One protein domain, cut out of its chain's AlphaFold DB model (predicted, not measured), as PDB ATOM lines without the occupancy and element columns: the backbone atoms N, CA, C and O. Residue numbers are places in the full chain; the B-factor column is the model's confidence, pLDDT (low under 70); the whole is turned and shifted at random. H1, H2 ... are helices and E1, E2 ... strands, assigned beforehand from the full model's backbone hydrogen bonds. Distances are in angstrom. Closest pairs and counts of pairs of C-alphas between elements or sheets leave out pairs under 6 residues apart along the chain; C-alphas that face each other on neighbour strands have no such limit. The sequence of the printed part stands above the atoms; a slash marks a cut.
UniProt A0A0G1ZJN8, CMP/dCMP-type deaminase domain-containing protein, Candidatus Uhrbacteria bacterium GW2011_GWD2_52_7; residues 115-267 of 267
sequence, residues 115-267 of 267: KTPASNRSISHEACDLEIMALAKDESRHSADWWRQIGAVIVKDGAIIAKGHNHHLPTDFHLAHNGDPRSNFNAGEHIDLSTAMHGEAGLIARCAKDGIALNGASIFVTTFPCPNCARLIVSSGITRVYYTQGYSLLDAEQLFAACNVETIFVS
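AT A GLANCE: This is residues 115 to 267 of the 267 residues of the protein "CMP/dCMP-type deaminase domain-containing protein" of Candidatus Uhrbacteria bacterium GW2011_GWD2_52_7 (UniProt A0A0G1ZJN8). One strongly twisted sheet of six strands lies between H1 over one face and H4 over the other, and H5 and H6 follow H4 in a row that only grazes the sheet. Between E3 and H4 an excursion holding the short helices H2 and H3 leads away from the sheet. You will find 153 printed residues with six named helices and six named strands, in the order E1 H1 E2 E3 H2 H3 H4 E4 H5 E5 H6 E6. The sheet, E1 E6 E5 E4 E2 E3, is mixed, and so is the class, helices and strands. The whole is compact, with a radius of gyration of the C-alphas of 15.1 A and spans of 42 by 32 by 27 A.

HOW THE PARTS SIT: Begin at E1, residues 122 to 124, an edge strand parallel to E6, residues 262 to 266; N 124 and O 265 are 2.9 A apart. Next, H1, residues 127 to 140, is on the sheet at a height of 7.1 A, over E4, residues 218 to 223, and E2, residues 151 to 156. It runs slantwise to the strands, at 38 degrees to E2 on the local plane; its closest C-alphas to E4 are those of Met 133 and Phe 220, 6.1 A. E2 and E3, residues 159 to 165, form an antiparallel hairpin, with N 154 and O 162 at 2.8 A; E2 is antiparallel to E4 too, with N 220 and O 153 at 2.8 A. H2, residues 174 to 178, and H3, residues 181 to 184, meet only through their link and are not on the sheet. H4, residues 199 to 210, is on the opposite face from H1, giving three layers, helices on both faces of a sheet; it is over E2 and E3 at a height of 8.3 A, and the C-alphas of His 165 and Gly 199 are the closest to E3, 4.2 A. With residues 200 to 204 alone it touches H5, residues 227 to 235, closest at C-alphas 201 and 229, 5.8 A, the same way at a shallow tilt of 34 degrees, only just short of steep. H5 touches H6, residues 252 to 258, closest at C-alphas 227 and 252, 5.2 A, the same way at a shallow tilt of 29 degrees. E5, residues 240 to 245, is parallel to E4, with N 221 and O 242 at 2.8 A, and to E6, with N 243 and O 264 at 2.9 A. E4, H5, E5 and E5, H6, E6 are strand-helix-strand units, parallel neighbour strands with a helix between, and their crossovers are right-handed. In H1, H2, H4, H5 and H6 every O i to N i+4 pair is within hydrogen-bond range; H3 is too short for one.

IN THESE COORDINATES: Find C-alpha 122 at (137.976, 135.888, 146.271), where E1 begins. H1 starts at C-alpha 127, (127.436, 145.938, 150.995), and runs 19.9 A; E2 spans 17.2 A, E3 18.4 A, H4 16.1 A, E4 14.7 A and E5 15.9 A. E6 ends at C-alpha 266, (130.378, 136.102, 150.634).

THE WHOLE: The C-alphas farthest apart, those of Asn 120 and His 177, are 44.6 A apart. The printed part has no cut, and H3 to H4 is its one long link, 14 residues; residues 167 to 168 pair antiparallel with 196 to 197. Look for pLDDT under 70 at residues 115 to 121, 187 to 188 and 249 to 250.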
ATOM      1  N   LYS A 115     136.121 118.257 148.245       62.72
ATOM      2  CA  LYS A 115     137.257 119.177 148.186       62.72
ATOM      3  C   LYS A 115     136.848 120.491 148.836       62.72
ATOM      4  O   LYS A 115     135.860 121.120 148.445       62.72
ATOM      5  N   THR A 116     137.604 120.922 149.842       58.75
ATOM      6  CA  THR A 116     137.485 122.300 150.323       58.75
ATOM      7  C   THR A 116     137.828 123.229 149.163       58.75
ATOM      8  O   THR A 116     138.893 123.031 148.575       58.75
ATOM      9  N   PRO A 117     136.954 124.197 148.811       59.25
ATOM     10  CA  PRO A 117     137.269 125.169 147.774       59.25
ATOM     11  C   PRO A 117     138.625 125.817 148.046       59.25
ATOM     12  O   PRO A 117     138.986 126.021 149.213       59.25
ATOM     13  N   ALA A 118     139.373 126.106 146.991       60.19
ATOM     14  CA  ALA A 118     140.741 126.573 147.087       60.19
ATOM     15  C   ALA A 118     140.852 127.802 148.009       60.19
ATOM     16  O   ALA A 118     140.014 128.710 148.019       60.19
ATOM     17  N   SER A 119     141.910 127.829 148.822       50.00
ATOM     18  CA  SER A 119     142.138 128.876 149.828       50.00
ATOM     19  C   SER A 119     142.367 130.268 149.229       50.00
ATOM     20  O   SER A 119     142.299 131.256 149.955       50.00
ATOM     21  N   ASN A 120     142.608 130.358 147.919       55.88
ATOM     22  CA  ASN A 120     142.785 131.593 147.154       55.88
ATOM     23  C   ASN A 120     141.477 132.154 146.563       55.88
ATOM     24  O   ASN A 120     141.535 133.000 145.671       55.88
ATOM     25  N   ARG A 121     140.310 131.686 147.021       69.75
ATOM     26  CA  ARG A 121     139.014 132.250 146.619       69.75
ATOM     27  C   ARG A 121     138.948 133.752 146.898       69.75
ATOM     28  O   ARG A 121     139.422 134.219 147.936       69.75
ATOM     29  N   SER A 122     138.315 134.495 145.996       81.25
ATOM     30  CA  SER A 122     137.976 135.888 146.271       81.25
ATOM     31  C   SER A 122     136.921 135.931 147.380       81.25
ATOM     32  O   SER A 122     136.021 135.088 147.435       81.25
ATOM     33  N   ILE A 123     137.068 136.869 148.313       86.25
ATOM     34  CA  ILE A 123     136.109 137.087 149.397       86.25
ATOM     35  C   ILE A 123     135.522 138.474 149.187       86.25
ATOM     36  O   ILE A 123     136.274 139.445 149.115       86.25
ATOM     37  N   SER A 124     134.198 138.559 149.076       90.06
ATOM     38  CA  SER A 124     133.501 139.842 149.011       90.06
ATOM     39  C   SER A 124     132.979 140.241 150.386       90.06
ATOM     40  O   SER A 124     132.393 139.427 151.106       90.06
ATOM     41  N   HIS A 125     133.184 141.516 150.710       88.44
ATOM     42  CA  HIS A 125     132.610 142.214 151.860       88.44
ATOM     43  C   HIS A 125     131.801 143.447 151.425       88.44
ATOM     44  O   HIS A 125     131.465 144.296 152.250       88.44
ATOM     45  N   GLU A 126     131.515 143.572 150.126       91.75
ATOM     46  CA  GLU A 126     130.774 144.706 149.585       91.75
ATOM     47  C   GLU A 126     129.320 144.673 150.064       91.75
ATOM     48  O   GLU A 126     128.666 143.626 150.071       91.75
ATOM     49  N   ALA A 127     128.788 145.836 150.447       91.94
ATOM     50  CA  ALA A 127     127.436 145.938 150.995       91.94
ATOM     51  C   ALA A 127     126.370 145.418 150.015       91.94
ATOM     52  O   ALA A 127     125.451 144.712 150.424       91.94
ATOM     53  N   CYS A 128     126.528 145.696 148.718       93.38
ATOM     54  CA  CYS A 128     125.602 145.215 147.693       93.38
ATOM     55  C   CYS A 128     125.595 143.682 147.580       93.38
ATOM     56  O   CYS A 128     124.526 143.080 147.490       93.38
ATOM     57  N   ASP A 129     126.761 143.035 147.636       95.75
ATOM     58  CA  ASP A 129     126.870 141.577 147.548       95.75
ATOM     59  C   ASP A 129     126.255 140.905 148.782       95.75
ATOM     60  O   ASP A 129     125.573 139.882 148.666       95.75
ATOM     61  N   LEU A 130     126.442 141.509 149.961       94.69
ATOM     62  CA  LEU A 130     125.814 141.071 151.208       94.69
ATOM     63  C   LEU A 130     124.288 141.192 151.150       94.69
ATOM     64  O   LEU A 130     123.591 140.264 151.562       94.69
ATOM     65  N   GLU A 131     123.759 142.290 150.610       96.38
ATOM     66  CA  GLU A 131     122.317 142.504 150.432       96.38
ATOM     67  C   GLU A 131     121.701 141.494 149.452       96.38
ATOM     68  O   GLU A 131     120.665 140.891 149.746       96.38
ATOM     69  N   ILE A 132     122.355 141.240 148.314       97.44
ATOM     70  CA  ILE A 132     121.879 140.258 147.329       97.44
ATOM     71  C   ILE A 132     121.964 138.835 147.901       97.44
ATOM     72  O   ILE A 132     121.041 138.036 147.726       97.44
ATOM     73  N   MET A 133     123.031 138.506 148.635       97.38
ATOM     74  CA  MET A 133     123.145 137.213 149.311       97.38
ATOM     75  C   MET A 133     122.106 137.062 150.434       97.38
ATOM     76  O   MET A 133     121.575 135.969 150.638       97.38
ATOM     77  N   ALA A 134     121.764 138.139 151.146       96.69
ATOM     78  CA  ALA A 134     120.672 138.139 152.117       96.69
ATOM     79  C   ALA A 134     119.319 137.881 151.438       96.69
ATOM     80  O   ALA A 134     118.527 137.095 151.958       96.69
ATOM     81  N   LEU A 135     119.088 138.443 150.248       97.38
ATOM     82  CA  LEU A 135     117.908 138.135 149.440       97.38
ATOM     83  C   LEU A 135     117.874 136.659 149.014       97.38
ATOM     84  O   LEU A 135     116.823 136.030 149.097       97.38
ATOM     85  N   ALA A 136     119.008 136.078 148.612       97.31
ATOM     86  CA  ALA A 136     119.089 134.646 148.311       97.31
ATOM     87  C   ALA A 136     118.768 133.783 149.548       97.31
ATOM     88  O   ALA A 136     118.060 132.784 149.438       97.31
ATOM     89  N   LYS A 137     119.241 134.181 150.737       96.25
ATOM     90  CA  LYS A 137     118.910 133.525 152.017       96.25
ATOM     91  C   LYS A 137     117.443 133.689 152.421       96.25
ATOM     92  O   LYS A 137     116.905 132.818 153.096       96.25
ATOM     93  N   ASP A 138     116.801 134.797 152.070       97.06
ATOM     94  CA  ASP A 138     115.366 134.977 152.296       97.06
ATOM     95  C   ASP A 138     114.560 134.071 151.363       97.06
ATOM     96  O   ASP A 138     113.729 133.284 151.811       97.06
ATOM     97  N   GLU A 139     114.918 134.067 150.079       96.19
ATOM     98  CA  GLU A 139     114.280 133.238 149.061       96.19
ATOM     99  C   GLU A 139     114.372 131.740 149.394       96.19
ATOM    100  O   GLU A 139     113.408 131.004 149.191       96.19
ATOM    101  N   SER A 140     115.484 131.282 149.987       95.38
ATOM    102  CA  SER A 140     115.627 129.879 150.394       95.38
ATOM    103  C   SER A 140     114.568 129.435 151.405       95.38
ATOM    104  O   SER A 140     114.200 128.266 151.417       95.38
ATOM    105  N   ARG A 141     114.037 130.347 152.234       93.38
ATOM    106  CA  ARG A 141     113.019 130.035 153.260       93.38
ATOM    107  C   ARG A 141     111.692 129.565 152.670       93.38
ATOM    108  O   ARG A 141     110.884 128.996 153.396       93.38
ATOM    109  N   HIS A 142     111.469 129.808 151.384       92.12
ATOM    110  CA  HIS A 142     110.273 129.366 150.676       92.12
ATOM    111  C   HIS A 142     110.375 127.921 150.166       92.12
ATOM    112  O   HIS A 142     109.361 127.357 149.768       92.12
ATOM    113  N   SER A 143     111.562 127.304 150.213       91.56
ATOM    114  CA  SER A 143     111.744 125.913 149.800       91.56
ATOM    115  C   SER A 143     111.029 124.938 150.735       91.56
ATOM    116  O   SER A 143     111.213 124.970 151.952       91.56
ATOM    117  N   ALA A 144     110.254 124.030 150.141       85.81
ATOM    118  CA  ALA A 144     109.603 122.922 150.834       85.81
ATOM    119  C   ALA A 144     110.492 121.669 150.966       85.81
ATOM    120  O   ALA A 144     110.055 120.681 151.558       85.81
ATOM    121  N   ASP A 145     111.711 121.683 150.410       84.31
ATOM    122  CA  ASP A 145     112.650 120.558 150.467       84.31
ATOM    123  C   ASP A 145     113.058 120.292 151.922       84.31
ATOM    124  O   ASP A 145     113.400 121.216 152.660       84.31
ATOM    125  N   TRP A 146     113.004 119.037 152.364       78.06
ATOM    126  CA  TRP A 146     113.274 118.674 153.761       78.06
ATOM    127  C   TRP A 146     114.768 118.597 154.088       78.06
ATOM    128  O   TRP A 146     115.145 118.667 155.257       78.06
ATOM    129  N   TRP A 147     115.623 118.455 153.075       78.88
ATOM    130  CA  TRP A 147     117.058 118.244 153.236       78.88
ATOM    131  C   TRP A 147     117.834 119.548 153.207       78.88
ATOM    132  O   TRP A 147     118.690 119.785 154.061       78.88
ATOM    133  N   ARG A 148     117.597 120.377 152.186       84.38
ATOM    134  CA  ARG A 148     118.335 121.629 151.997       84.38
ATOM    135  C   ARG A 148     117.426 122.705 151.450       84.38
ATOM    136  O   ARG A 148     116.841 122.539 150.392       84.38
ATOM    137  N   GLN A 149     117.421 123.848 152.117       91.81
ATOM    138  CA  GLN A 149     116.780 125.053 151.617       91.81
ATOM    139  C   GLN A 149     117.836 125.909 150.910       91.81
ATOM    140  O   GLN A 149     118.676 126.557 151.540       91.81
ATOM    141  N   ILE A 150     117.834 125.865 149.580       94.00
ATOM    142  CA  ILE A 150     118.770 126.570 148.704       94.00
ATOM    143  C   ILE A 150     118.030 127.707 148.016       94.00
ATOM    144  O   ILE A 150     117.002 127.499 147.380       94.00
ATOM    145  N   GLY A 151     118.587 128.908 148.110       96.75
ATOM    146  CA  GLY A 151     118.096 130.083 147.407       96.75
ATOM    147  C   GLY A 151     119.132 130.572 146.411       96.75
ATOM    148  O   GLY A 151     120.339 130.412 146.624       96.75
ATOM    149  N   ALA A 152     118.648 131.149 145.320       98.06
ATOM    150  CA  ALA A 152     119.460 131.681 144.248       98.06
ATOM    151  C   ALA A 152     118.892 133.013 143.733       98.06
ATOM    152  O   ALA A 152     117.677 133.229 143.706       98.06
ATOM    153  N   VAL A 153     119.780 133.901 143.298       98.50
ATOM    154  CA  VAL A 153     119.454 135.186 142.669       98.50
ATOM    155  C   VAL A 153     120.401 135.397 141.493       98.50
ATOM    156  O   VAL A 153     121.605 135.213 141.629       98.50
ATOM    157  N   ILE A 154     119.875 135.791 140.336       98.56
ATOM    158  CA  ILE A 154     120.667 136.156 139.162       98.56
ATOM    159  C   ILE A 154     120.617 137.671 138.987       98.56
ATOM    160  O   ILE A 154     119.539 138.271 138.934       98.56
ATOM    161  N   VAL A 155     121.796 138.268 138.850       98.31
ATOM    162  CA  VAL A 155     122.008 139.698 138.641       98.31
ATOM    163  C   VAL A 155     122.706 139.914 137.306       98.31
ATOM    164  O   VAL A 155     123.682 139.237 136.986       98.31
ATOM    165  N   LYS A 156     122.224 140.874 136.524       97.62
ATOM    166  CA  LYS A 156     122.837 141.283 135.263       97.62
ATOM    167  C   LYS A 156     122.720 142.792 135.108       97.62
ATOM    168  O   LYS A 156     121.678 143.358 135.422       97.62
ATOM    169  N   ASP A 157     123.801 143.431 134.667       94.75
ATOM    170  CA  ASP A 157     123.866 144.884 134.458       94.75
ATOM    171  C   ASP A 157     123.417 145.695 135.695       94.75
ATOM    172  O   ASP A 157     122.750 146.719 135.592       94.75
ATOM    173  N   GLY A 158     123.761 145.199 136.893       92.12
ATOM    174  CA  GLY A 158     123.410 145.815 138.179       92.12
ATOM    175  C   GLY A 158     121.964 145.593 138.643       92.12
ATOM    176  O   GLY A 158     121.598 146.072 139.712       92.12
ATOM    177  N   ALA A 159     121.145 144.860 137.885       95.81
ATOM    178  CA  ALA A 159     119.750 144.583 138.216       95.81
ATOM    179  C   ALA A 159     119.514 143.099 138.522       95.81
ATOM    180  O   ALA A 159     120.069 142.212 137.871       95.81
ATOM    181  N   ILE A 160     118.643 142.816 139.491       97.88
ATOM    182  CA  ILE A 160     118.152 141.458 139.748       97.88
ATOM    183  C   ILE A 160     117.184 141.079 138.626       97.88
ATOM    184  O   ILE A 160     116.131 141.697 138.479       97.88
ATOM    185  N   ILE A 161     117.530 140.050 137.852       97.62
ATOM    186  CA  ILE A 161     116.718 139.581 136.718       97.62
ATOM    187  C   ILE A 161     115.908 138.328 137.051       97.62
ATOM    188  O   ILE A 161     114.865 138.090 136.445       97.62
ATOM    189  N   ALA A 162     116.351 137.538 138.032       97.44
ATOM    190  CA  ALA A 162     115.607 136.382 138.512       97.44
ATOM    191  C   ALA A 162     115.983 136.039 139.958       97.44
ATOM    192  O   ALA A 162     117.118 136.243 140.377       97.44
ATOM    193  N   LYS A 163     115.034 135.483 140.712       97.56
ATOM    194  CA  LYS A 163     115.253 134.903 142.042       97.56
ATOM    195  C   LYS A 163     114.351 133.692 142.247       97.56
ATOM    196  O   LYS A 163     113.282 133.619 141.630       97.56
ATOM    197  N   GLY A 164     114.815 132.732 143.029       96.12
ATOM    198  CA  GLY A 164     114.092 131.498 143.289       96.12
ATOM    199  C   GLY A 164     114.846 130.577 144.233       96.12
ATOM    200  O   GLY A 164     115.943 130.882 144.697       96.12
ATOM    201  N   HIS A 165     114.247 129.433 144.508       96.25
ATOM    202  CA  HIS A 165     114.754 128.438 145.438       96.25
ATOM    203  C   HIS A 165     114.554 127.035 144.862       96.25
ATOM    204  O   HIS A 165     113.891 126.853 143.832       96.25
ATOM    205  N   ASN A 166     115.167 126.032 145.488       94.00
ATOM    206  CA  ASN A 166     114.917 124.648 145.106       94.00
ATOM    207  C   ASN A 166     113.483 124.234 145.466       94.00
ATOM    208  O   ASN A 166     113.012 124.502 146.571       94.00
ATOM    209  N   HIS A 167     112.814 123.576 144.528       91.88
ATOM    210  CA  HIS A 167     111.398 123.211 144.602       91.88
ATOM    211  C   HIS A 167     111.187 121.824 143.992       91.88
ATOM    212  O   HIS A 167     112.028 121.346 143.225       91.88
ATOM    213  N   HIS A 168     110.074 121.169 144.318       90.19
ATOM    214  CA  HIS A 168     109.768 119.841 143.784       90.19
ATOM    215  C   HIS A 168     108.794 119.921 142.615       90.19
ATOM    216  O   HIS A 168     107.869 120.733 142.588       90.19
ATOM    217  N   LEU A 169     108.987 119.033 141.641       88.12
ATOM    218  CA  LEU A 169     108.048 118.833 140.543       88.12
ATOM    219  C   LEU A 169     107.338 117.476 140.677       88.12
ATOM    220  O   LEU A 169     107.953 116.509 141.126       88.12
ATOM    221  N   PRO A 170     106.051 117.378 140.283       86.25
ATOM    222  CA  PRO A 170     105.227 118.417 139.646       86.25
ATOM    223  C   PRO A 170     104.712 119.512 140.600       86.25
ATOM    224  O   PRO A 170     104.264 120.551 140.124       86.25
ATOM    225  N   THR A 171     104.758 119.291 141.916       87.06
ATOM    226  CA  THR A 171     104.378 120.273 142.944       87.06
ATOM    227  C   THR A 171     105.269 120.128 144.177       87.06
ATOM    228  O   THR A 171     105.795 119.046 144.439       87.06
ATOM    229  N   ASP A 172     105.355 121.173 145.001       83.75
ATOM    230  CA  ASP A 172     106.108 121.128 146.267       83.75
ATOM    231  C   ASP A 172     105.543 120.127 147.283       83.75
ATOM    232  O   ASP A 172     106.265 119.589 148.121       83.75
ATOM    233  N   PHE A 173     104.256 119.796 147.168       81.94
ATOM    234  CA  PHE A 173     103.609 118.785 148.003       81.94
ATOM    235  C   PHE A 173     103.980 117.352 147.615       81.94
ATOM    236  O   PHE A 173     103.601 116.418 148.320       81.94
ATOM    237  N   HIS A 174     104.720 117.143 146.522       79.94
ATOM    238  CA  HIS A 174     105.073 115.800 146.071       79.94
ATOM    239  C   HIS A 174     105.845 115.010 147.138       79.94
ATOM    240  O   HIS A 174     105.582 113.821 147.325       79.94
ATOM    241  N   LEU A 175     106.698 115.695 147.909       76.06
ATOM    242  CA  LEU A 175     107.377 115.113 149.066       76.06
ATOM    243  C   LEU A 175     106.402 114.588 150.126       76.06
ATOM    244  O   LEU A 175     106.607 113.510 150.671       76.06
ATOM    245  N   ALA A 176     105.315 115.308 150.408       76.69
ATOM    246  CA  ALA A 176     104.340 114.896 151.418       76.69
ATOM    247  C   ALA A 176     103.539 113.651 151.000       76.69
ATOM    248  O   ALA A 176     103.079 112.902 151.858       76.69
ATOM    249  N   HIS A 177     103.370 113.427 149.695       75.38
ATOM    250  CA  HIS A 177     102.635 112.274 149.173       75.38
ATOM    251  C   HIS A 177     103.504 111.019 149.061       75.38
ATOM    252  O   HIS A 177     103.066 109.943 149.461       75.38
ATOM    253  N   ASN A 178     104.718 111.160 148.522       76.19
ATOM    254  CA  ASN A 178     105.551 110.025 148.108       76.19
ATOM    255  C   ASN A 178     106.918 109.969 148.816       76.19
ATOM    256  O   ASN A 178     107.699 109.056 148.555       76.19
ATOM    257  N   GLY A 179     107.223 110.932 149.690       77.50
ATOM    258  CA  GLY A 179     108.574 111.163 150.200       77.50
ATOM    259  C   GLY A 179     109.516 111.727 149.129       77.50
ATOM    260  O   GLY A 179     109.103 112.040 148.011       77.50
ATOM    261  N   ASP A 180     110.803 111.845 149.465       80.56
ATOM    262  CA  ASP A 180     111.860 112.040 148.465       80.56
ATOM    263  C   ASP A 180     112.372 110.661 148.022       80.56
ATOM    264  O   ASP A 180     112.986 109.973 148.852       80.56
ATOM    265  N   PRO A 181     112.179 110.246 146.752       81.69
ATOM    266  CA  PRO A 181     112.706 108.983 146.243       81.69
ATOM    267  C   PRO A 181     114.208 108.818 146.481       81.69
ATOM    268  O   PRO A 181     114.648 107.693 146.721       81.69
ATOM    269  N   ARG A 182     114.982 109.920 146.503       81.25
ATOM    270  CA  ARG A 182     116.423 109.889 146.807       81.25
ATOM    271  C   ARG A 182     116.742 109.361 148.200       81.25
ATOM    272  O   ARG A 182     117.846 108.871 148.398       81.25
ATOM    273  N   SER A 183     115.803 109.407 149.144       80.00
ATOM    274  CA  SER A 183     116.009 108.884 150.504       80.00
ATOM    275  C   SER A 183     116.233 107.368 150.535       80.00
ATOM    276  O   SER A 183     116.668 106.842 151.553       80.00
ATOM    277  N   ASN A 184     115.926 106.665 149.439       82.12
ATOM    278  CA  ASN A 184     116.041 105.210 149.333       82.12
ATOM    279  C   ASN A 184     117.367 104.738 148.710       82.12
ATOM    280  O   ASN A 184     117.556 103.533 148.558       82.12
ATOM    281  N   PHE A 185     118.258 105.655 148.319       83.44
ATOM    282  CA  PHE A 185     119.475 105.338 147.570       83.44
ATOM    283  C   PHE A 185     120.711 105.971 148.205       83.44
ATOM    284  O   PHE A 185     120.621 106.979 148.910       83.44
ATOM    285  N   ASN A 186     121.886 105.405 147.927       77.12
ATOM    286  CA  ASN A 186     123.138 106.021 148.350       77.12
ATOM    287  C   ASN A 186     123.475 107.239 147.478       77.12
ATOM    288  O   ASN A 186     122.990 107.400 146.356       77.12
ATOM    289  N   ALA A 187     124.355 108.106 147.980       67.31
ATOM    290  CA  ALA A 187     124.822 109.262 147.223       67.31
ATOM    291  C   ALA A 187     125.428 108.833 145.871       67.31
ATOM    292  O   ALA A 187     126.381 108.059 145.822       67.31
ATOM    293  N   GLY A 188     124.884 109.370 144.776       67.00
ATOM    294  CA  GLY A 188     125.333 109.076 143.412       67.00
ATOM    295  C   GLY A 188     124.554 107.968 142.695       67.00
ATOM    296  O   GLY A 188     124.727 107.809 141.488       67.00
ATOM    297  N   GLU A 189     123.668 107.250 143.384       79.44
ATOM    298  CA  GLU A 189     122.754 106.278 142.777       79.44
ATOM    299  C   GLU A 189     121.445 106.957 142.353       79.44
ATOM    300  O   GLU A 189     120.937 107.831 143.055       79.44
ATOM    301  N   HIS A 190     120.902 106.556 141.197       81.94
ATOM    302  CA  HIS A 190     119.574 106.964 140.714       81.94
ATOM    303  C   HIS A 190     119.276 108.473 140.826       81.94
ATOM    304  O   HIS A 190     118.197 108.895 141.246       81.94
ATOM    305  N   ILE A 191     120.253 109.309 140.452       78.56
ATOM    306  CA  ILE A 191     120.158 110.779 140.532       78.56
ATOM    307  C   ILE A 191     118.943 111.305 139.746       78.56
ATOM    308  O   ILE A 191     118.343 112.310 140.125       78.56
ATOM    309  N   ASP A 192     118.572 110.605 138.677       82.31
ATOM    310  CA  ASP A 192     117.414 110.860 137.821       82.31
ATOM    311  C   ASP A 192     116.063 110.728 138.538       82.31
ATOM    312  O   ASP A 192     115.097 111.362 138.121       82.31
ATOM    313  N   LEU A 193     115.992 109.971 139.638       84.94
ATOM    314  CA  LEU A 193     114.766 109.807 140.427       84.94
ATOM    315  C   LEU A 193     114.516 110.966 141.401       84.94
ATOM    316  O   LEU A 193     113.502 110.980 142.101       84.94
ATOM    317  N   SER A 194     115.417 111.949 141.464       83.94
ATOM    318  CA  SER A 194     115.183 113.144 142.264       83.94
ATOM    319  C   SER A 194     114.052 113.987 141.693       83.94
ATOM    320  O   SER A 194     114.077 114.388 140.534       83.94
ATOM    321  N   THR A 195     113.101 114.340 142.552       87.50
ATOM    322  CA  THR A 195     112.006 115.257 142.205       87.50
ATOM    323  C   THR A 195     112.359 116.722 142.460       87.50
ATOM    324  O   THR A 195     111.619 117.612 142.041       87.50
ATOM    325  N   ALA A 196     113.485 116.978 143.137       89.69
ATOM    326  CA  ALA A 196     113.956 118.310 143.479       89.69
ATOM    327  C   ALA A 196     114.651 118.967 142.281       89.69
ATOM    328  O   ALA A 196     115.693 118.505 141.808       89.69
ATOM    329  N   MET A 197     114.120 120.100 141.841       92.00
ATOM    330  CA  MET A 197     114.824 121.021 140.964       92.00
ATOM    331  C   MET A 197     115.625 121.997 141.822       92.00
ATOM    332  O   MET A 197     115.071 122.711 142.653       92.00
ATOM    333  N   HIS A 198     116.941 122.031 141.627       93.81
ATOM    334  CA  HIS A 198     117.824 122.948 142.345       93.81
ATOM    335  C   HIS A 198     117.520 124.409 141.989       93.81
ATOM    336  O   HIS A 198     117.125 124.694 140.857       93.81
ATOM    337  N   GLY A 199     117.753 125.336 142.924       94.44
ATOM    338  CA  GLY A 199     117.478 126.762 142.716       94.44
ATOM    339  C   GLY A 199     118.234 127.337 141.514       94.44
ATOM    340  O   GLY A 199     117.650 128.052 140.703       94.44
ATOM    341  N   GLU A 200     119.499 126.953 141.331       97.38
ATOM    342  CA  GLU A 200     120.330 127.377 140.199       97.38
ATOM    343  C   GLU A 200     119.769 126.868 138.868       97.38
ATOM    344  O   GLU A 200     119.564 127.638 137.930       97.38
ATOM    345  N   ALA A 201     119.489 125.562 138.797       96.44
ATOM    346  CA  ALA A 201     118.964 124.923 137.597       96.44
ATOM    347  C   ALA A 201     117.576 125.469 137.234       96.44
ATOM    348  O   ALA A 201     117.322 125.778 136.069       96.44
ATOM    349  N   GLY A 202     116.704 125.642 138.230       95.75
ATOM    350  CA  GLY A 202     115.364 126.192 138.056       95.75
ATOM    351  C   GLY A 202     115.384 127.638 137.575       95.75
ATOM    352  O   GLY A 202     114.624 127.992 136.675       95.75
ATOM    353  N   LEU A 203     116.291 128.467 138.098       97.44
ATOM    354  CA  LEU A 203     116.439 129.842 137.628       97.44
ATOM    355  C   LEU A 203     116.960 129.937 136.203       97.44
ATOM    356  O   LEU A 203     116.422 130.714 135.413       97.44
ATOM    357  N   ILE A 204     117.970 129.138 135.858       98.19
ATOM    358  CA  ILE A 204     118.496 129.085 134.492       98.19
ATOM    359  C   ILE A 204     117.398 128.624 133.527       98.19
ATOM    360  O   ILE A 204     117.183 129.259 132.493       98.19
ATOM    361  N   ALA A 205     116.648 127.578 133.886       97.44
ATOM    362  CA  ALA A 205     115.533 127.078 133.086       97.44
ATOM    363  C   ALA A 205     114.413 128.118 132.931       97.44
ATOM    364  O   ALA A 205     113.885 128.295 131.833       97.44
ATOM    365  N   ARG A 206     114.074 128.848 134.001       97.06
ATOM    366  CA  ARG A 206     113.096 129.941 133.950       97.06
ATOM    367  C   ARG A 206     113.556 131.064 133.025       97.06
ATOM    368  O   ARG A 206     112.783 131.484 132.175       97.06
ATOM    369  N   CYS A 207     114.807 131.504 133.132       97.81
ATOM    370  CA  CYS A 207     115.347 132.534 132.242       97.81
ATOM    371  C   CYS A 207     115.335 132.073 130.781       97.81
ATOM    372  O   CYS A 207     114.946 132.840 129.908       97.81
ATOM    373  N   ALA A 208     115.682 130.809 130.516       97.81
ATOM    374  CA  ALA A 208     115.600 130.236 129.175       97.81
ATOM    375  C   ALA A 208     114.157 130.223 128.642       97.81
ATOM    376  O   ALA A 208     113.922 130.627 127.505       97.81
ATOM    377  N   LYS A 209     113.187 129.812 129.469       97.50
ATOM    378  CA  LYS A 209     111.754 129.840 129.137       97.50
ATOM    379  C   LYS A 209     111.263 131.260 128.835       97.50
ATOM    380  O   LYS A 209     110.507 131.447 127.886       97.50
ATOM    381  N   ASP A 210     111.698 132.232 129.629       97.50
ATOM    382  CA  ASP A 210     111.271 133.630 129.541       97.50
ATOM    383  C   ASP A 210     112.084 134.430 128.493       97.50
ATOM    384  O   ASP A 210     111.826 135.614 128.280       97.50
ATOM    385  N   GLY A 211     113.059 133.807 127.816       97.00
ATOM    386  CA  GLY A 211     113.895 134.451 126.793       97.00
ATOM    387  C   GLY A 211     114.926 135.447 127.344       97.00
ATOM    388  O   GLY A 211     115.386 136.329 126.618       97.00
ATOM    389  N   ILE A 212     115.294 135.331 128.620       97.75
ATOM    390  CA  ILE A 212     116.218 136.232 129.314       97.75
ATOM    391  C   ILE A 212     117.658 135.726 129.151       97.75
ATOM    392  O   ILE A 212     118.014 134.639 129.606       97.75
ATOM    393  N   ALA A 213     118.511 136.535 128.519       97.44
ATOM    394  CA  ALA A 213     119.902 136.174 128.255       97.44
ATOM    395  C   ALA A 213     120.782 136.260 129.513       97.44
ATOM    396  O   ALA A 213     120.963 137.341 130.080       97.44
ATOM    397  N   LEU A 214     121.428 135.148 129.863       98.31
ATOM    398  CA  LEU A 214     122.299 135.019 131.038       98.31
ATOM    399  C   LEU A 214     123.787 135.286 130.768       98.31
ATOM    400  O   LEU A 214     124.567 135.386 131.710       98.31
ATOM    401  N   ASN A 215     124.179 135.471 129.503       98.12
ATOM    402  CA  ASN A 215     125.568 135.764 129.153       98.12
ATOM    403  C   ASN A 215     126.075 137.027 129.878       98.12
ATOM    404  O   ASN A 215     125.436 138.082 129.777       98.12
ATOM    405  N   GLY A 216     127.197 136.897 130.590       97.44
ATOM    406  CA  GLY A 216     127.832 137.939 131.405       97.44
ATOM    407  C   GLY A 216     127.188 138.195 132.774       97.44
ATOM    408  O   GLY A 216     127.615 139.110 133.477       97.44
ATOM    409  N   ALA A 217     126.157 137.435 133.158       98.38
ATOM    410  CA  ALA A 217     125.480 137.614 134.441       98.38
ATOM    411  C   ALA A 217     126.304 137.067 135.623       98.38
ATOM    412  O   ALA A 217     127.264 136.307 135.456       98.38
ATOM    413  N   SER A 218     125.873 137.439 136.827       98.31
ATOM    414  CA  SER A 218     126.329 136.909 138.110       98.31
ATOM    415  C   SER A 218     125.201 136.111 138.764       98.31
ATOM    416  O   SER A 218     124.043 136.529 138.716       98.31
ATOM    417  N   ILE A 219     125.521 134.994 139.413       98.38
ATOM    418  CA  ILE A 219     124.567 134.237 140.233       98.38
ATOM    419  C   ILE A 219     125.024 134.206 141.690       98.38
ATOM    420  O   ILE A 219     126.184 133.935 141.977       98.38
ATOM    421  N   PHE A 220     124.101 134.479 142.602       98.25
ATOM    422  CA  PHE A 220     124.273 134.408 144.047       98.25
ATOM    423  C   PHE A 220     123.505 133.200 144.548       98.25
ATOM    424  O   PHE A 220     122.310 133.093 144.287       98.25
ATOM    425  N   VAL A 221     124.175 132.290 145.244       97.44
ATOM    426  CA  VAL A 221     123.593 131.035 145.727       97.44
ATOM    427  C   VAL A 221     123.918 130.831 147.194       97.44
ATOM    428  O   VAL A 221     125.030 131.093 147.646       97.44
ATOM    429  N   THR A 222     122.963 130.332 147.976       96.19
ATOM    430  CA  THR A 222     123.232 130.109 149.402       96.19
ATOM    431  C   THR A 222     124.261 129.002 149.615       96.19
ATOM    432  O   THR A 222     125.034 129.072 150.558       96.19
ATOM    433  N   THR A 223     124.336 128.001 148.737       93.62
ATOM    434  CA  THR A 223     125.276 126.876 148.856       93.62
ATOM    435  C   THR A 223     126.080 126.718 147.571       93.62
ATOM    436  O   THR A 223     125.531 126.919 146.493       93.62
ATOM    437  N   PHE A 224     127.362 126.351 147.676       94.00
ATOM    438  CA  PHE A 224     128.227 126.123 146.516       94.00
ATOM    439  C   PHE A 224     127.559 125.165 145.502       94.00
ATOM    440  O   PHE A 224     127.084 124.101 145.922       94.00
ATOM    441  N   PRO A 225     127.522 125.506 144.195       94.00
ATOM    442  CA  PRO A 225     126.776 124.730 143.210       94.00
ATOM    443  C   PRO A 225     127.256 123.284 143.091       94.00
ATOM    444  O   PRO A 225     128.456 123.004 143.023       94.00
ATOM    445  N   CYS A 226     126.315 122.345 142.983       90.56
ATOM    446  CA  CYS A 226     126.654 120.954 142.674       90.56
ATOM    447  C   CYS A 226     127.228 120.828 141.244       90.56
ATOM    448  O   CYS A 226     126.995 121.711 140.415       90.56
ATOM    449  N   PRO A 227     127.898 119.715 140.881       90.38
ATOM    450  CA  PRO A 227     128.499 119.558 139.550       90.38
ATOM    451  C   PRO A 227     127.518 119.737 138.379       90.38
ATOM    452  O   PRO A 227     127.892 120.265 137.334       90.38
ATOM    453  N   ASN A 228     126.252 119.332 138.548       91.62
ATOM    454  CA  ASN A 228     125.210 119.554 137.540       91.62
ATOM    455  C   ASN A 228     124.883 121.046 137.388       91.62
ATOM    456  O   ASN A 228     124.851 121.550 136.270       91.62
ATOM    457  N   CYS A 229     124.699 121.760 138.500       94.88
ATOM    458  CA  CYS A 229     124.426 123.196 138.477       94.88
ATOM    459  C   CYS A 229     125.630 123.989 137.957       94.88
ATOM    460  O   CYS A 229     125.443 124.890 137.149       94.88
ATOM    461  N   ALA A 230     126.860 123.611 138.317       95.56
ATOM    462  CA  ALA A 230     128.079 124.230 137.796       95.56
ATOM    463  C   ALA A 230     128.168 124.140 136.262       95.56
ATOM    464  O   ALA A 230     128.423 125.146 135.598       95.56
ATOM    465  N   ARG A 231     127.866 122.969 135.679       95.81
ATOM    466  CA  ARG A 231     127.786 122.800 134.216       95.81
ATOM    467  C   ARG A 231     126.731 123.700 133.578       95.81
ATOM    468  O   ARG A 231     127.002 124.288 132.534       95.81
ATOM    469  N   LEU A 232     125.554 123.825 134.195       97.38
ATOM    470  CA  LEU A 232     124.490 124.705 133.701       97.38
ATOM    471  C   LEU A 232     124.891 126.182 133.776       97.38
ATOM    472  O   LEU A 232     124.702 126.904 132.803       97.38
ATOM    473  N   ILE A 233     125.490 126.610 134.890       97.88
ATOM    474  CA  ILE A 233     125.982 127.978 135.100       97.88
ATOM    475  C   ILE A 233     126.955 128.359 133.982       97.88
ATOM    476  O   ILE A 233     126.693 129.318 133.256       97.88
ATOM    477  N   VAL A 234     128.003 127.556 133.769       97.19
ATOM    478  CA  VAL A 234     128.987 127.784 132.697       97.19
ATOM    479  C   VAL A 234     128.315 127.805 131.323       97.19
ATOM    480  O   VAL A 234     128.524 128.727 130.540       97.19
ATOM    481  N   SER A 235     127.460 126.819 131.038       97.56
ATOM    482  CA  SER A 235     126.811 126.690 129.724       97.56
ATOM    483  C   SER A 235     125.819 127.821 129.430       97.56
ATOM    484  O   SER A 235     125.538 128.106 128.270       97.56
ATOM    485  N   SER A 236     125.291 128.477 130.467       97.56
ATOM    486  CA  SER A 236     124.387 129.627 130.338       97.56
ATOM    487  C   SER A 236     125.109 130.961 130.085       97.56
ATOM    488  O   SER A 236     124.455 131.967 129.805       97.56
ATOM    489  N   GLY A 237     126.445 130.976 130.162       97.31
ATOM    490  CA  GLY A 237     127.266 132.176 129.990       97.31
ATOM    491  C   GLY A 237     127.368 133.060 131.238       97.31
ATOM    492  O   GLY A 237     127.813 134.201 131.131       97.31
ATOM    493  N   ILE A 238     126.962 132.569 132.414       98.31
ATOM    494  CA  ILE A 238     127.201 133.252 133.695       98.31
ATOM    495  C   ILE A 238     128.707 133.255 133.972       98.31
ATOM    496  O   ILE A 238     129.361 132.220 133.877       98.31
ATOM    497  N   THR A 239     129.248 134.413 134.348       97.19
ATOM    498  CA  THR A 239     130.698 134.611 134.523       97.19
ATOM    499  C   THR A 239     131.129 134.735 135.980       97.19
ATOM    500  O   THR A 239     132.326 134.720 136.253       97.19
ATOM    501  N   ARG A 240     130.189 134.882 136.924       96.69
ATOM    502  CA  ARG A 240     130.491 135.023 138.359       96.69
ATOM    503  C   ARG A 240     129.517 134.236 139.223       96.69
ATOM    504  O   ARG A 240     128.307 134.298 139.002       96.69
ATOM    505  N   VAL A 241     130.043 133.540 140.224       97.06
ATOM    506  CA  VAL A 241     129.289 132.729 141.183       97.06
ATOM    507  C   VAL A 241     129.628 133.181 142.597       97.06
ATOM    508  O   VAL A 241     130.731 132.945 143.081       97.06
ATOM    509  N   TYR A 242     128.655 133.780 143.269       96.81
ATOM    510  CA  TYR A 242     128.738 134.200 144.662       96.81
ATOM    511  C   TYR A 242     128.097 133.142 145.560       96.81
ATOM    512  O   TYR A 242     126.978 132.707 145.291       96.81
ATOM    513  N   TYR A 243     128.769 132.737 146.638       95.38
ATOM    514  CA  TYR A 243     128.265 131.715 147.562       95.38
ATOM    515  C   TYR A 243     128.680 131.972 149.015       95.38
ATOM    516  O   TYR A 243     129.686 132.623 149.260       95.38
ATOM    517  N   THR A 244     127.927 131.462 149.996       92.31
ATOM    518  CA  THR A 244     128.174 131.737 151.437       92.31
ATOM    519  C   THR A 244     128.435 130.482 152.283       92.31
ATOM    520  O   THR A 244     128.989 130.569 153.374       92.31
ATOM    521  N   GLN A 245     128.109 129.285 151.786       89.06
ATOM    522  CA  GLN A 245     128.431 128.012 152.449       89.06
ATOM    523  C   GLN A 245     128.586 126.869 151.434       89.06
ATOM    524  O   GLN A 245     128.304 127.028 150.248       89.06
ATOM    525  N   GLY A 246     129.004 125.693 151.906       80.44
ATOM    526  CA  GLY A 246     129.165 124.486 151.092       80.44
ATOM    527  C   GLY A 246     130.597 124.241 150.616       80.44
ATOM    528  O   GLY A 246     131.486 125.074 150.784       80.44
ATOM    529  N   TYR A 247     130.798 123.061 150.029       70.75
ATOM    530  CA  TYR A 247     132.086 122.570 149.541       70.75
ATOM    531  C   TYR A 247     132.005 122.255 148.051       70.75
ATOM    532  O   TYR A 247     130.932 121.919 147.543       70.75
ATOM    533  N   SER A 248     133.146 122.337 147.369       73.38
ATOM    534  CA  SER A 248     133.255 121.926 145.976       73.38
ATOM    535  C   SER A 248     133.222 120.402 145.901       73.38
ATOM    536  O   SER A 248     133.849 119.695 146.695       73.38
ATOM    537  N   LEU A 249     132.454 119.889 144.949       66.81
ATOM    538  CA  LEU A 249     132.348 118.464 144.673       66.81
ATOM    539  C   LEU A 249     132.900 118.181 143.282       66.81
ATOM    540  O   LEU A 249     132.637 118.939 142.343       66.81
ATOM    541  N   LEU A 250     133.609 117.056 143.154       68.50
ATOM    542  CA  LEU A 250     134.215 116.600 141.905       68.50
ATOM    543  C   LEU A 250     135.181 117.666 141.349       68.50
ATOM    544  O   LEU A 250     136.190 117.997 141.983       68.50
ATOM    545  N   ASP A 251     134.830 118.224 140.196       75.94
ATOM    546  CA  ASP A 251     135.649 119.142 139.411       75.94
ATOM    547  C   ASP A 251     134.926 120.485 139.235       75.94
ATOM    548  O   ASP A 251     135.295 121.261 138.368       75.94
ATOM    549  N   ALA A 252     133.869 120.776 140.010       82.25
ATOM    550  CA  ALA A 252     133.044 121.974 139.812       82.25
ATOM    551  C   ALA A 252     133.868 123.275 139.869       82.25
ATOM    552  O   ALA A 252     133.722 124.148 139.018       82.25
ATOM    553  N   GLU A 253     134.789 123.376 140.824       83.56
ATOM    554  CA  GLU A 253     135.721 124.504 140.913       83.56
ATOM    555  C   GLU A 253     136.745 124.527 139.768       83.56
ATOM    556  O   GLU A 253     137.023 125.588 139.213       83.56
ATOM    557  N   GLN A 254     137.262 123.364 139.360       86.12
ATOM    558  CA  GLN A 254     138.176 123.265 138.215       86.12
ATOM    559  C   GLN A 254     137.478 123.657 136.910       86.12
ATOM    560  O   GLN A 254     138.078 124.315 136.067       86.12
ATOM    561  N   LEU A 255     136.204 123.293 136.763       89.88
ATOM    562  CA  LEU A 255     135.347 123.675 135.650       89.88
ATOM    563  C   LEU A 255     135.156 125.192 135.617       89.88
ATOM    564  O   LEU A 255     135.334 125.796 134.563       89.88
ATOM    565  N   PHE A 256     134.832 125.816 136.754       92.56
ATOM    566  CA  PHE A 256     134.723 127.272 136.823       92.56
ATOM    567  C   PHE A 256     136.041 127.950 136.433       92.56
ATOM    568  O   PHE A 256     136.033 128.811 135.555       92.56
ATOM    569  N   ALA A 257     137.173 127.491 136.972       89.00
ATOM    570  CA  ALA A 257     138.488 128.013 136.611       89.00
ATOM    571  C   ALA A 257     138.804 127.838 135.112       89.00
ATOM    572  O   ALA A 257     139.216 128.790 134.453       89.00
ATOM    573  N   ALA A 258     138.562 126.651 134.547       89.44
ATOM    574  CA  ALA A 258     138.815 126.353 133.136       89.44
ATOM    575  C   ALA A 258     137.941 127.179 132.179       89.44
ATOM    576  O   ALA A 258     138.345 127.454 131.049       89.44
ATOM    577  N   CYS A 259     136.751 127.582 132.625       92.38
ATOM    578  CA  CYS A 259     135.806 128.373 131.842       92.38
ATOM    579  C   CYS A 259     135.815 129.868 132.194       92.38
ATOM    580  O   CYS A 259     134.940 130.594 131.725       92.38
ATOM    581  N   ASN A 260     136.799 130.339 132.969       92.94
ATOM    582  CA  ASN A 260     136.916 131.731 133.421       92.94
ATOM    583  C   ASN A 260     135.662 132.250 134.149       92.94
ATOM    584  O   ASN A 260     135.281 133.411 134.001       92.94
ATOM    585  N   VAL A 261     135.012 131.383 134.926       95.00
ATOM    586  CA  VAL A 261     133.941 131.763 135.846       95.00
ATOM    587  C   VAL A 261     134.560 132.045 137.206       95.00
ATOM    588  O   VAL A 261     135.170 131.174 137.823       95.00
ATOM    589  N   GLU A 262     134.403 133.274 137.674       94.00
ATOM    590  CA  GLU A 262     134.924 133.713 138.963       94.00
ATOM    591  C   GLU A 262     134.054 133.165 140.101       94.00
ATOM    592  O   GLU A 262     132.829 133.307 140.080       94.00
ATOM    593  N   THR A 263     134.673 132.548 141.105       93.19
ATOM    594  CA  THR A 263     134.000 132.116 142.334       93.19
ATOM    595  C   THR A 263     134.319 133.090 143.468       93.19
ATOM    596  O   THR A 263     135.485 133.367 143.761       93.19
ATOM    597  N   ILE A 264     133.271 133.610 144.110       93.81
ATOM    598  CA  ILE A 264     133.357 134.620 145.164       93.81
ATOM    599  C   ILE A 264     132.655 134.113 146.421       93.81
ATOM    600  O   ILE A 264     131.470 133.779 146.406       93.81
ATOM    601  N   PHE A 265     133.383 134.063 147.532       92.81
ATOM    602  CA  PHE A 265     132.809 133.745 148.830       92.81
ATOM    603  C   PHE A 265     132.287 135.012 149.509       92.81
ATOM    604  O   PHE A 265     133.027 135.975 149.688       92.81
ATOM    605  N   VAL A 266     131.020 135.005 149.907       91.00
ATOM    606  CA  VAL A 266     130.378 136.102 150.634       91.00
ATOM    607  C   VAL A 266     130.384 135.759 152.122       91.00
ATOM    608  O   VAL A 266     129.705 134.811 152.542       91.00
ATOM    609  N   SER A 267     131.186 136.512 152.883       82.25
ATOM    610  CA  SER A 267     131.431 136.311 154.318       82.25
ATOM    611  C   SER A 267     130.679 137.293 155.196       82.25
ATOM    612  O   SER A 267     130.576 138.475 154.817       82.25
TER     613      SER A 267